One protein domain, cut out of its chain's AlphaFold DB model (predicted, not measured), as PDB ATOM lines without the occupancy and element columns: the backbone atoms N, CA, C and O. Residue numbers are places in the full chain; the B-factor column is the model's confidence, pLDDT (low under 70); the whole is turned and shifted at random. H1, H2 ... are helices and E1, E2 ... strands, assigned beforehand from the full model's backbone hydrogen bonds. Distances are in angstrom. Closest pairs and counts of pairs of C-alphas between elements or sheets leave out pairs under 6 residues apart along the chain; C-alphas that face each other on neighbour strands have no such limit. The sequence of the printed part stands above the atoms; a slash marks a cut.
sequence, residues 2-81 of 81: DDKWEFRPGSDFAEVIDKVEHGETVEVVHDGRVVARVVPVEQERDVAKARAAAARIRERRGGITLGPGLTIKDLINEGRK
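Overview. This is residues 2 to 81 of the 81 residues of an uncharacterized protein of Devosia geojensis (UniProt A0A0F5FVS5). A small head, made of the hairpin E1 E2 with H1 near it, sits at one end of a long open arc that swings away through H2 to H3. The 80 printed residues hold, in order, H1 E1 E2 H2 H3, a mixed class with a two-stranded antiparallel sheet. The whole is extended, with a radius of gyration of the C-alphas of 22.6 A, and flat, spanning 63 by 40 by 20 A.

Arrangement. Start at the hairpin of E1, residues 26 to 30, and E2, residues 33 to 38, antiparallel at 147 degrees; N 28 and O 36 are 2.8 A apart, within hydrogen-bond range. For H1, residues 12 to 21, look at Val 16 and Val 26, its closest C-alphas to E1, 7.0 A apart. H2, residues 47 to 60, and H3, residues 72 to 78, are apart. In H1, H2 and H3 every O i to N i+4 pair is within hydrogen-bond range.

Along the chain. Find C-alpha 26 at (221.477, 241.813, 220.722), where E1 begins. H2 runs 19.9 A from C-alpha 47 at (218.432, 252.315, 197.523). H3 ends at (247.981, 229.770, 195.122).

Size, cuts and confidence. The farthest C-alphas, Pro 9 and Gly 69, are 63.0 A apart. The printed part has no cut. The link from H2 to H3 is long. Residues 2 to 11, 43 to 45 and 81 have pLDDT under 70.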
ATOM      1  N   ASP A   2     229.296 230.699 224.564       37.25
ATOM      2  CA  ASP A   2     227.976 231.315 224.507       37.25
ATOM      3  C   ASP A   2     227.862 232.244 225.709       37.25
ATOM      4  O   ASP A   2     227.609 231.812 226.835       37.25
ATOM      5  N   ASP A   3     228.184 233.512 225.477       44.03
ATOM      6  CA  ASP A   3     228.151 234.553 226.491       44.03
ATOM      7  C   ASP A   3     226.688 234.815 226.870       44.03
ATOM      8  O   ASP A   3     225.921 235.462 226.156       44.03
ATOM      9  N   LYS A   4     226.270 234.211 227.984       47.53
ATOM     10  CA  LYS A   4     224.920 234.311 228.535       47.53
ATOM     11  C   LYS A   4     224.860 235.547 229.432       47.53
ATOM     12  O   LYS A   4     225.245 235.486 230.596       47.53
ATOM     13  N   TRP A   5     224.379 236.662 228.893       55.81
ATOM     14  CA  TRP A   5     224.222 237.906 229.649       55.81
ATOM     15  C   TRP A   5     222.850 237.951 230.337       55.81
ATOM     16  O   TRP A   5     221.810 237.919 229.680       55.81
ATOM     17  N   GLU A   6     222.842 238.014 231.671       51.34
ATOM     18  CA  GLU A   6     221.648 238.307 232.474       51.34
ATOM     19  C   GLU A   6     221.581 239.814 232.722       51.34
ATOM     20  O   GLU A   6     222.427 240.384 233.405       51.34
ATOM     21  N   PHE A   7     220.578 240.459 232.137       56.44
ATOM     22  CA  PHE A   7     220.456 241.909 232.109       56.44
ATOM     23  C   PHE A   7     220.127 242.493 233.494       56.44
ATOM     24  O   PHE A   7     219.048 242.221 234.031       56.44
ATOM     25  N   ARG A   8     221.013 243.314 234.078       47.72
ATOM     26  CA  ARG A   8     220.712 244.056 235.315       47.72
ATOM     27  C   ARG A   8     220.221 245.475 234.998       47.72
ATOM     28  O   ARG A   8     220.792 246.150 234.142       47.72
ATOM     29  N   PRO A   9     219.178 245.982 235.685       38.53
ATOM     30  CA  PRO A   9     218.694 247.339 235.446       38.53
ATOM     31  C   PRO A   9     219.763 248.384 235.799       38.53
ATOM     32  O   PRO A   9     220.227 248.432 236.937       38.53
ATOM     33  N   GLY A  10     220.104 249.248 234.839       54.97
ATOM     34  CA  GLY A  10     220.837 250.499 235.068       54.97
ATOM     35  C   GLY A  10     222.187 250.614 234.356       54.97
ATOM     36  O   GLY A  10     222.415 251.626 233.701       54.97
ATOM     37  N   SER A  11     223.062 249.606 234.448       57.59
ATOM     38  CA  SER A  11     224.426 249.654 233.880       57.59
ATOM     39  C   SER A  11     224.546 248.994 232.508       57.59
ATOM     40  O   SER A  11     225.223 249.519 231.631       57.59
ATOM     41  N   ASP A  12     223.838 247.886 232.295       71.19
ATOM     42  CA  ASP A  12     224.085 247.010 231.140       71.19
ATOM     43  C   ASP A  12     223.329 247.490 229.886       71.19
ATOM     44  O   ASP A  12     223.611 247.066 228.767       71.19
ATOM     45  N   PHE A  13     222.372 248.416 230.051       80.31
ATOM     46  CA  PHE A  13     221.596 248.962 228.931       80.31
ATOM     47  C   PHE A  13     222.394 249.911 228.064       80.31
ATOM     48  O   PHE A  13     222.241 249.858 226.850       80.31
ATOM     49  N   ALA A  14     223.264 250.729 228.657       84.19
ATOM     50  CA  ALA A  14     224.117 251.627 227.887       84.19
ATOM     51  C   ALA A  14     225.009 250.838 226.915       84.19
ATOM     52  O   ALA A  14     225.027 251.138 225.728       84.19
ATOM     53  N   GLU A  15     225.636 249.756 227.384       84.25
ATOM     54  CA  GLU A  15     226.490 248.907 226.546       84.25
ATOM     55  C   GLU A  15     225.704 248.197 225.430       84.25
ATOM     56  O   GLU A  15     226.185 248.067 224.305       84.25
ATOM     57  N   VAL A  16     224.476 247.750 225.714       86.31
ATOM     58  CA  VAL A  16     223.606 247.168 224.681       86.31
ATOM     59  C   VAL A  16     223.237 248.202 223.621       86.31
ATOM     60  O   VAL A  16     223.248 247.871 222.436       86.31
ATOM     61  N   ILE A  17     222.939 249.440 224.020       87.50
ATOM     62  CA  ILE A  17     222.663 250.518 223.068       87.50
ATOM     63  C   ILE A  17     223.904 250.827 222.230       87.50
ATOM     64  O   ILE A  17     223.782 250.847 221.010       87.50
ATOM     65  N   ASP A  18     225.089 250.940 222.834       88.94
ATOM     66  CA  ASP A  18     226.338 251.182 222.100       88.94
ATOM     67  C   ASP A  18     226.596 250.095 221.043       88.94
ATOM     68  O   ASP A  18     226.902 250.401 219.888       88.94
ATOM     69  N   LYS A  19     226.423 248.811 221.390       85.19
ATOM     70  CA  LYS A  19     226.571 247.695 220.435       85.19
ATOM     71  C   LYS A  19     225.574 247.799 219.281       85.19
ATOM     72  O   LYS A  19     225.931 247.626 218.115       85.19
ATOM     73  N   VAL A  20     224.323 248.130 219.590       88.31
ATOM     74  CA  VAL A  20     223.265 248.293 218.587       88.31
ATOM     75  C   VAL A  20     223.518 249.507 217.685       88.31
ATOM     76  O   VAL A  20     223.287 249.426 216.478       88.31
ATOM     77  N   GLU A  21     224.062 250.607 218.205       85.31
ATOM     78  CA  GLU A  21     224.469 251.762 217.393       85.31
ATOM     79  C   GLU A  21     225.582 251.414 216.392       85.31
ATOM     80  O   GLU A  21     225.583 251.920 215.267       85.31
ATOM     81  N   HIS A  22     226.475 250.484 216.743       87.06
ATOM     82  CA  HIS A  22     227.514 249.971 215.842       87.06
ATOM     83  C   HIS A  22     226.997 248.958 214.807       87.06
ATOM     84  O   HIS A  22     227.763 248.468 213.975       87.06
ATOM     85  N   GLY A  23     225.692 248.678 214.800       83.50
ATOM     86  CA  GLY A  23     225.060 247.778 213.841       83.50
ATOM     87  C   GLY A  23     224.940 246.333 214.327       83.50
ATOM     88  O   GLY A  23     224.542 245.468 213.543       83.50
ATOM     89  N   GLU A  24     225.264 246.051 215.589       82.94
ATOM     90  CA  GLU A  24     225.097 244.719 216.161       82.94
ATOM     91  C   GLU A  24     223.637 244.440 216.530       82.94
ATOM     92  O   GLU A  24     222.825 245.332 216.759       82.94
ATOM     93  N   THR A  25     223.291 243.157 216.587       84.06
ATOM     94  CA  THR A  25     221.978 242.685 217.028       84.06
ATOM     95  C   THR A  25     222.137 241.955 218.349       84.06
ATOM     96  O   THR A  25     222.899 240.993 218.425       84.06
ATOM     97  N   VAL A  26     221.391 242.377 219.370       87.56
ATOM     98  CA  VAL A  26     221.477 241.813 220.722       87.56
ATOM     99  C   VAL A  26     220.182 241.082 221.063       87.56
ATOM    100  O   VAL A  26     219.085 241.625 220.918       87.56
ATOM    101  N   GLU A  27     220.293 239.839 221.526       88.25
ATOM    102  CA  GLU A  27     219.156 239.069 222.032       88.25
ATOM    103  C   GLU A  27     219.000 239.257 223.539       88.25
ATOM    104  O   GLU A  27     219.965 239.183 224.296       88.25
ATOM    105  N   VAL A  28     217.766 239.483 223.983       83.56
ATOM    106  CA  VAL A  28     217.423 239.609 225.399       83.56
ATOM    107  C   VAL A  28     216.836 238.285 225.862       83.56
ATOM    108  O   VAL A  28     215.791 237.848 225.370       83.56
ATOM    109  N   VAL A  29     217.510 237.655 226.819       83.31
ATOM    110  CA  VAL A  29     217.134 236.358 227.383       83.31
ATOM    111  C   VAL A  29     216.575 236.547 228.789       83.31
ATOM    112  O   VAL A  29     217.181 237.206 229.628       83.31
ATOM    113  N   HIS A  30     215.431 235.927 229.063       82.00
ATOM    114  CA  HIS A  30     214.844 235.829 230.395       82.00
ATOM    115  C   HIS A  30     214.484 234.368 230.675       82.00
ATOM    116  O   HIS A  30     213.859 233.712 229.844       82.00
ATOM    117  N   ASP A  31     214.925 233.841 231.820       86.88
ATOM    118  CA  ASP A  31     214.728 232.434 232.212       86.88
ATOM    119  C   ASP A  31     215.196 231.421 231.140       86.88
ATOM    120  O   ASP A  31     214.524 230.454 230.787       86.88
ATOM    121  N   GLY A  32     216.354 231.701 230.529       85.69
ATOM    122  CA  GLY A  32     216.932 230.857 229.474       85.69
ATOM    123  C   GLY A  32     216.168 230.870 228.144       85.69
ATOM    124  O   GLY A  32     216.515 230.108 227.244       85.69
ATOM    125  N   ARG A  33     215.151 231.727 227.995       80.56
ATOM    126  CA  ARG A  33     214.378 231.901 226.761       80.56
ATOM    127  C   ARG A  33     214.596 233.293 226.193       80.56
ATOM    128  O   ARG A  33     214.579 234.276 226.925       80.56
ATOM    129  N   VAL A  34     214.770 233.386 224.880       85.31
ATOM    130  CA  VAL A  34     214.810 234.681 224.191       85.31
ATOM    131  C   VAL A  34     213.418 235.306 224.269       85.31
ATOM    132  O   VAL A  34     212.444 234.709 223.813       85.31
ATOM    133  N   VAL A  35     213.326 236.494 224.862       88.38
ATOM    134  CA  VAL A  35     212.062 237.231 225.035       88.38
ATOM    135  C   VAL A  35     211.967 238.460 224.144       88.38
ATOM    136  O   VAL A  35     210.865 238.884 223.809       88.38
ATOM    137  N   ALA A  36     213.103 239.027 223.737       84.25
ATOM    138  CA  ALA A  36     213.148 240.170 222.839       84.25
ATOM    139  C   ALA A  36     214.471 240.216 222.070       84.25
ATOM    140  O   ALA A  36     215.432 239.518 222.394       84.25
ATOM    141  N   ARG A  37     214.518 241.074 221.054       85.44
ATOM    142  CA  ARG A  37     215.729 241.382 220.301       85.44
ATOM    143  C   ARG A  37     215.814 242.885 220.099       85.44
ATOM    144  O   ARG A  37     214.838 243.499 219.675       85.44
ATOM    145  N   VAL A  38     216.977 243.450 220.392       87.06
ATOM    146  CA  VAL A  38     217.300 244.844 220.105       87.06
ATOM    147  C   VAL A  38     218.109 244.851 218.817       87.06
ATOM    148  O   VAL A  38     219.152 244.204 218.718       87.06
ATOM    149  N   VAL A  39     217.573 245.521 217.805       85.38
ATOM    150  CA  VAL A  39     218.197 245.649 216.489       85.38
ATOM    151  C   VAL A  39     218.434 247.121 216.190       85.38
ATOM    152  O   VAL A  39     217.650 247.959 216.651       85.38
ATOM    153  N   PRO A  40     219.458 247.449 215.389       85.69
ATOM    154  CA  PRO A  40     219.597 248.790 214.866       85.69
ATOM    155  C   PRO A  40     218.340 249.085 214.056       85.69
ATOM    156  O   PRO A  40     217.889 248.246 213.266       85.69
ATOM    157  N   VAL A  41     217.765 250.272 214.235       83.38
ATOM    158  CA  VAL A  41     216.785 250.763 213.266       83.38
ATOM    159  C   VAL A  41     217.532 250.790 211.940       83.38
ATOM    160  O   VAL A  41     218.597 251.407 211.878       83.38
ATOM    161  N   GLU A  42     217.054 250.058 210.924       70.44
ATOM    162  CA  GLU A  42     217.710 250.067 209.616       70.44
ATOM    163  C   GLU A  42     217.896 251.536 209.224       70.44
ATOM    164  O   GLU A  42     216.912 252.238 208.989       70.44
ATOM    165  N   GLN A  43     219.148 252.019 209.210       63.31
ATOM    166  CA  GLN A  43     219.444 253.312 208.604       63.31
ATOM    167  C   GLN A  43     218.844 253.230 207.214       63.31
ATOM    168  O   GLN A  43     219.130 252.245 206.523       63.31
ATOM    169  N   GLU A  44     217.984 254.191 206.859       61.84
ATOM    170  CA  GLU A  44     217.303 254.223 205.567       61.84
ATOM    171  C   GLU A  44     218.307 253.809 204.498       61.84
ATOM    172  O   GLU A  44     219.261 254.531 204.188       61.84
ATOM    173  N   ARG A  45     218.163 252.572 204.006       67.00
ATOM    174  CA  ARG A  45     219.057 252.076 202.977       67.00
ATOM    175  C   ARG A  45     218.776 252.969 201.794       67.00
ATOM    176  O   ARG A  45     217.710 252.868 201.196       67.00
ATOM    177  N   ASP A  46     219.720 253.840 201.467       78.81
ATOM    178  CA  ASP A  46     219.599 254.684 200.293       78.81
ATOM    179  C   ASP A  46     219.720 253.781 199.057       78.81
ATOM    180  O   ASP A  46     220.799 253.524 198.507       78.81
ATOM    181  N   VAL A  47     218.575 253.222 198.658       83.38
ATOM    182  CA  VAL A  47     218.432 252.315 197.523       83.38
ATOM    183  C   VAL A  47     218.925 253.005 196.254       83.38
ATOM    184  O   VAL A  47     219.491 252.344 195.379       83.38
ATOM    185  N   ALA A  48     218.771 254.329 196.155       84.75
ATOM    186  CA  ALA A  48     219.274 255.104 195.032       84.75
ATOM    187  C   ALA A  48     220.810 255.128 195.027       84.75
ATOM    188  O   ALA A  48     221.416 254.792 194.005       84.75
ATOM    189  N   LYS A  49     221.457 255.404 196.164       87.00
ATOM    190  CA  LYS A  49     222.921 255.347 196.316       87.00
ATOM    191  C   LYS A  49     223.475 253.948 196.053       87.00
ATOM    192  O   LYS A  49     224.487 253.823 195.357       87.00
ATOM    193  N   ALA A  50     222.805 252.900 196.534       87.44
ATOM    194  CA  ALA A  50     223.187 251.510 196.281       87.44
ATOM    195  C   ALA A  50     223.095 251.155 194.785       87.44
ATOM    196  O   ALA A  50     224.045 250.617 194.208       87.44
ATOM    197  N   ARG A  51     221.993 251.524 194.114       92.56
ATOM    198  CA  ARG A  51     221.830 251.342 192.660       92.56
ATOM    199  C   ARG A  51     222.875 252.128 191.870       92.56
ATOM    200  O   ARG A  51     223.468 251.578 190.942       92.56
ATOM    201  N   ALA A  52     223.157 253.368 192.263       93.12
ATOM    202  CA  ALA A  52     224.185 254.197 191.640       93.12
ATOM    203  C   ALA A  52     225.596 253.616 191.832       93.12
ATOM    204  O   ALA A  52     226.430 253.691 190.932       93.12
ATOM    205  N   ALA A  53     225.901 253.023 192.990       92.50
ATOM    206  CA  ALA A  53     227.157 252.305 193.208       92.50
ATOM    207  C   ALA A  53     227.265 251.067 192.301       92.50
ATOM    208  O   ALA A  53     228.273 250.897 191.615       92.50
ATOM    209  N   ALA A  54     226.206 250.256 192.214       93.69
ATOM    210  CA  ALA A  54     226.174 249.087 191.336       93.69
ATOM    211  C   ALA A  54     226.335 249.460 189.850       93.69
ATOM    212  O   ALA A  54     227.057 248.781 189.119       93.69
ATOM    213  N   ALA A  55     225.704 250.551 189.400       94.88
ATOM    214  CA  ALA A  55     225.869 251.067 188.042       94.88
ATOM    215  C   ALA A  55     227.325 251.475 187.760       94.88
ATOM    216  O   ALA A  55     227.895 251.031 186.766       94.88
ATOM    217  N   ARG A  56     227.959 252.214 188.683       92.56
ATOM    218  CA  ARG A  56     229.375 252.616 188.577       92.56
ATOM    219  C   ARG A  56     230.324 251.423 188.501       92.56
ATOM    220  O   ARG A  56     231.247 251.426 187.693       92.56
ATOM    221  N   ILE A  57     230.095 250.383 189.304       92.75
ATOM    222  CA  ILE A  57     230.885 249.142 189.232       92.75
ATOM    223  C   ILE A  57     230.707 248.484 187.860       92.75
ATOM    224  O   ILE A  57     231.683 248.077 187.233       92.75
ATOM    225  N   ARG A  58     229.464 248.399 187.367       89.50
ATOM    226  CA  ARG A  58     229.162 247.772 186.074       89.50
ATOM    227  C   ARG A  58     229.771 248.503 184.888       89.50
ATOM    228  O   ARG A  58     230.150 247.816 183.945       89.50
ATOM    229  N   GLU A  59     229.827 249.827 184.938       90.31
ATOM    230  CA  GLU A  59     230.484 250.675 183.941       90.31
ATOM    231  C   GLU A  59     232.004 250.475 183.977       90.31
ATOM    232  O   GLU A  59     232.613 250.153 182.960       90.31
ATOM    233  N   ARG A  60     232.611 250.564 185.167       87.31
ATOM    234  CA  ARG A  60     234.070 250.469 185.338       87.31
ATOM    235  C   ARG A  60     234.648 249.077 185.099       87.31
ATOM    236  O   ARG A  60     235.847 248.966 184.880       87.31
ATOM    237  N   ARG A  61     233.839 248.013 185.149       83.44
ATOM    238  CA  ARG A  61     234.339 246.632 185.001       83.44
ATOM    239  C   ARG A  61     234.935 246.338 183.621       83.44
ATOM    240  O   ARG A  61     235.695 245.383 183.486       83.44
ATOM    241  N   GLY A  62     234.549 247.093 182.589       80.81
ATOM    242  CA  GLY A  62     235.030 246.873 181.227       80.81
ATOM    243  C   GLY A  62     236.538 247.107 181.129       80.81
ATOM    244  O   GLY A  62     237.003 248.210 181.384       80.81
ATOM    245  N   GLY A  63     237.299 246.074 180.759       74.69
ATOM    246  CA  GLY A  63     238.745 246.179 180.532       74.69
ATOM    247  C   GLY A  63     239.634 245.971 181.763       74.69
ATOM    248  O   GLY A  63     240.854 245.961 181.619       74.69
ATOM    249  N   ILE A  64     239.064 245.736 182.952       79.38
ATOM    250  CA  ILE A  64     239.847 245.320 184.125       79.38
ATOM    251  C   ILE A  64     240.202 243.841 183.953       79.38
ATOM    252  O   ILE A  64     239.355 242.961 184.102       79.38
ATOM    253  N   THR A  65     241.458 243.573 183.611       81.38
ATOM    254  CA  THR A  65     242.016 242.218 183.530       81.38
ATOM    255  C   THR A  65     243.059 242.032 184.625       81.38
ATOM    256  O   THR A  65     243.590 243.004 185.158       81.38
ATOM    257  N   LEU A  66     243.380 240.780 184.950       84.19
ATOM    258  CA  LEU A  66     244.410 240.423 185.932       84.19
ATOM    259  C   LEU A  66     245.848 240.721 185.443       84.19
ATOM    260  O   LEU A  66     246.812 240.322 186.085       84.19
ATOM    261  N   GLY A  67     246.000 241.425 184.314       81.94
ATOM    262  CA  GLY A  67     247.254 241.571 183.585       81.94
ATOM    263  C   GLY A  67     247.469 240.445 182.564       81.94
ATOM    264  O   GLY A  67     246.739 239.449 182.553       81.94
ATOM    265  N   PRO A  68     248.445 240.595 181.655       81.94
ATOM    266  CA  PRO A  68     248.758 239.564 180.677       81.94
ATOM    267  C   PRO A  68     249.281 238.300 181.373       81.94
ATOM    268  O   PRO A  68     250.252 238.350 182.121       81.94
ATOM    269  N   GLY A  69     248.644 237.159 181.100       84.38
ATOM    270  CA  GLY A  69     249.126 235.837 181.514       84.38
ATOM    271  C   GLY A  69     248.720 235.364 182.912       84.38
ATOM    272  O   GLY A  69     249.018 234.222 183.239       84.38
ATOM    273  N   LEU A  70     248.017 236.177 183.711       88.19
ATOM    274  CA  LEU A  70     247.505 235.754 185.017       88.19
ATOM    275  C   LEU A  70     246.054 235.284 184.896       88.19
ATOM    276  O   LEU A  70     245.166 236.053 184.515       88.19
ATOM    277  N   THR A  71     245.795 234.016 185.217       88.62
ATOM    278  CA  THR A  71     244.442 233.454 185.176       88.62
ATOM    279  C   THR A  71     243.835 233.349 186.570       88.62
ATOM    280  O   THR A  71     244.525 233.214 187.579       88.62
ATOM    281  N   ILE A  72     242.501 233.325 186.633       87.62
ATOM    282  CA  ILE A  72     241.762 233.035 187.874       87.62
ATOM    283  C   ILE A  72     242.195 231.683 188.469       87.62
ATOM    284  O   ILE A  72     242.252 231.525 189.685       87.62
ATOM    285  N   LYS A  73     242.521 230.705 187.614       89.62
ATOM    286  CA  LYS A  73     242.954 229.372 188.044       89.62
ATOM    287  C   LYS A  73     244.280 229.423 188.805       89.62
ATOM    288  O   LYS A  73     244.439 228.671 189.761       89.62
ATOM    289  N   ASP A  74     245.188 230.312 188.415       91.31
ATOM    290  CA  ASP A  74     246.476 230.488 189.092       91.31
ATOM    291  C   ASP A  74     246.270 231.010 190.517       91.31
ATOM    292  O   ASP A  74     246.779 230.413 191.464       91.31
ATOM    293  N   LEU A  75     245.404 232.018 190.682       91.38
ATOM    294  CA  LEU A  75     245.044 232.579 191.990       91.38
ATOM    295  C   LEU A  75     244.371 231.549 192.911       91.38
ATOM    296  O   LEU A  75     244.658 231.482 194.104       91.38
ATOM    297  N   ILE A  76     243.485 230.713 192.358       93.06
ATOM    298  CA  ILE A  76     242.827 229.642 193.123       93.06
ATOM    299  C   ILE A  76     243.846 228.606 193.609       93.06
ATOM    300  O   ILE A  76     243.730 228.111 194.729       93.06
ATOM    301  N   ASN A  77     244.818 228.244 192.770       94.62
ATOM    302  CA  ASN A  77     245.838 227.262 193.131       94.62
ATOM    303  C   ASN A  77     246.817 227.805 194.178       94.62
ATOM    304  O   ASN A  77     247.257 227.038 195.031       94.62
ATOM    305  N   GLU A  78     247.143 229.098 194.124       91.50
ATOM    306  CA  GLU A  78     247.981 229.770 195.122       91.50
ATOM    307  C   GLU A  78     247.339 229.729 196.513       91.50
ATOM    308  O   GLU A  78     247.967 229.250 197.449       91.50
ATOM    309  N   GLY A  79     246.065 230.115 196.639       89.94
ATOM    310  CA  GLY A  79     245.360 230.108 197.928       89.94
ATOM    311  C   GLY A  79     245.063 228.718 198.512       89.94
ATOM    312  O   GLY A  79     244.544 228.626 199.621       89.94
ATOM    313  N   ARG A  80     245.331 227.634 197.771       91.06
ATOM    314  CA  ARG A  80     245.171 226.239 198.229       91.06
ATOM    315  C   ARG A  80     246.465 225.608 198.760       91.06
ATOM    316  O   ARG A  80     246.402 224.466 199.214       91.06
ATOM    317  N   LYS A  81     247.608 226.286 198.639       69.62
ATOM    318  CA  LYS A  81     248.885 225.864 199.234       69.62
ATOM    319  C   LYS A  81     249.032 226.419 200.642       69.62
ATOM    320  O   LYS A  81     249.640 225.693 201.456       69.62
TER     321      LYS A  81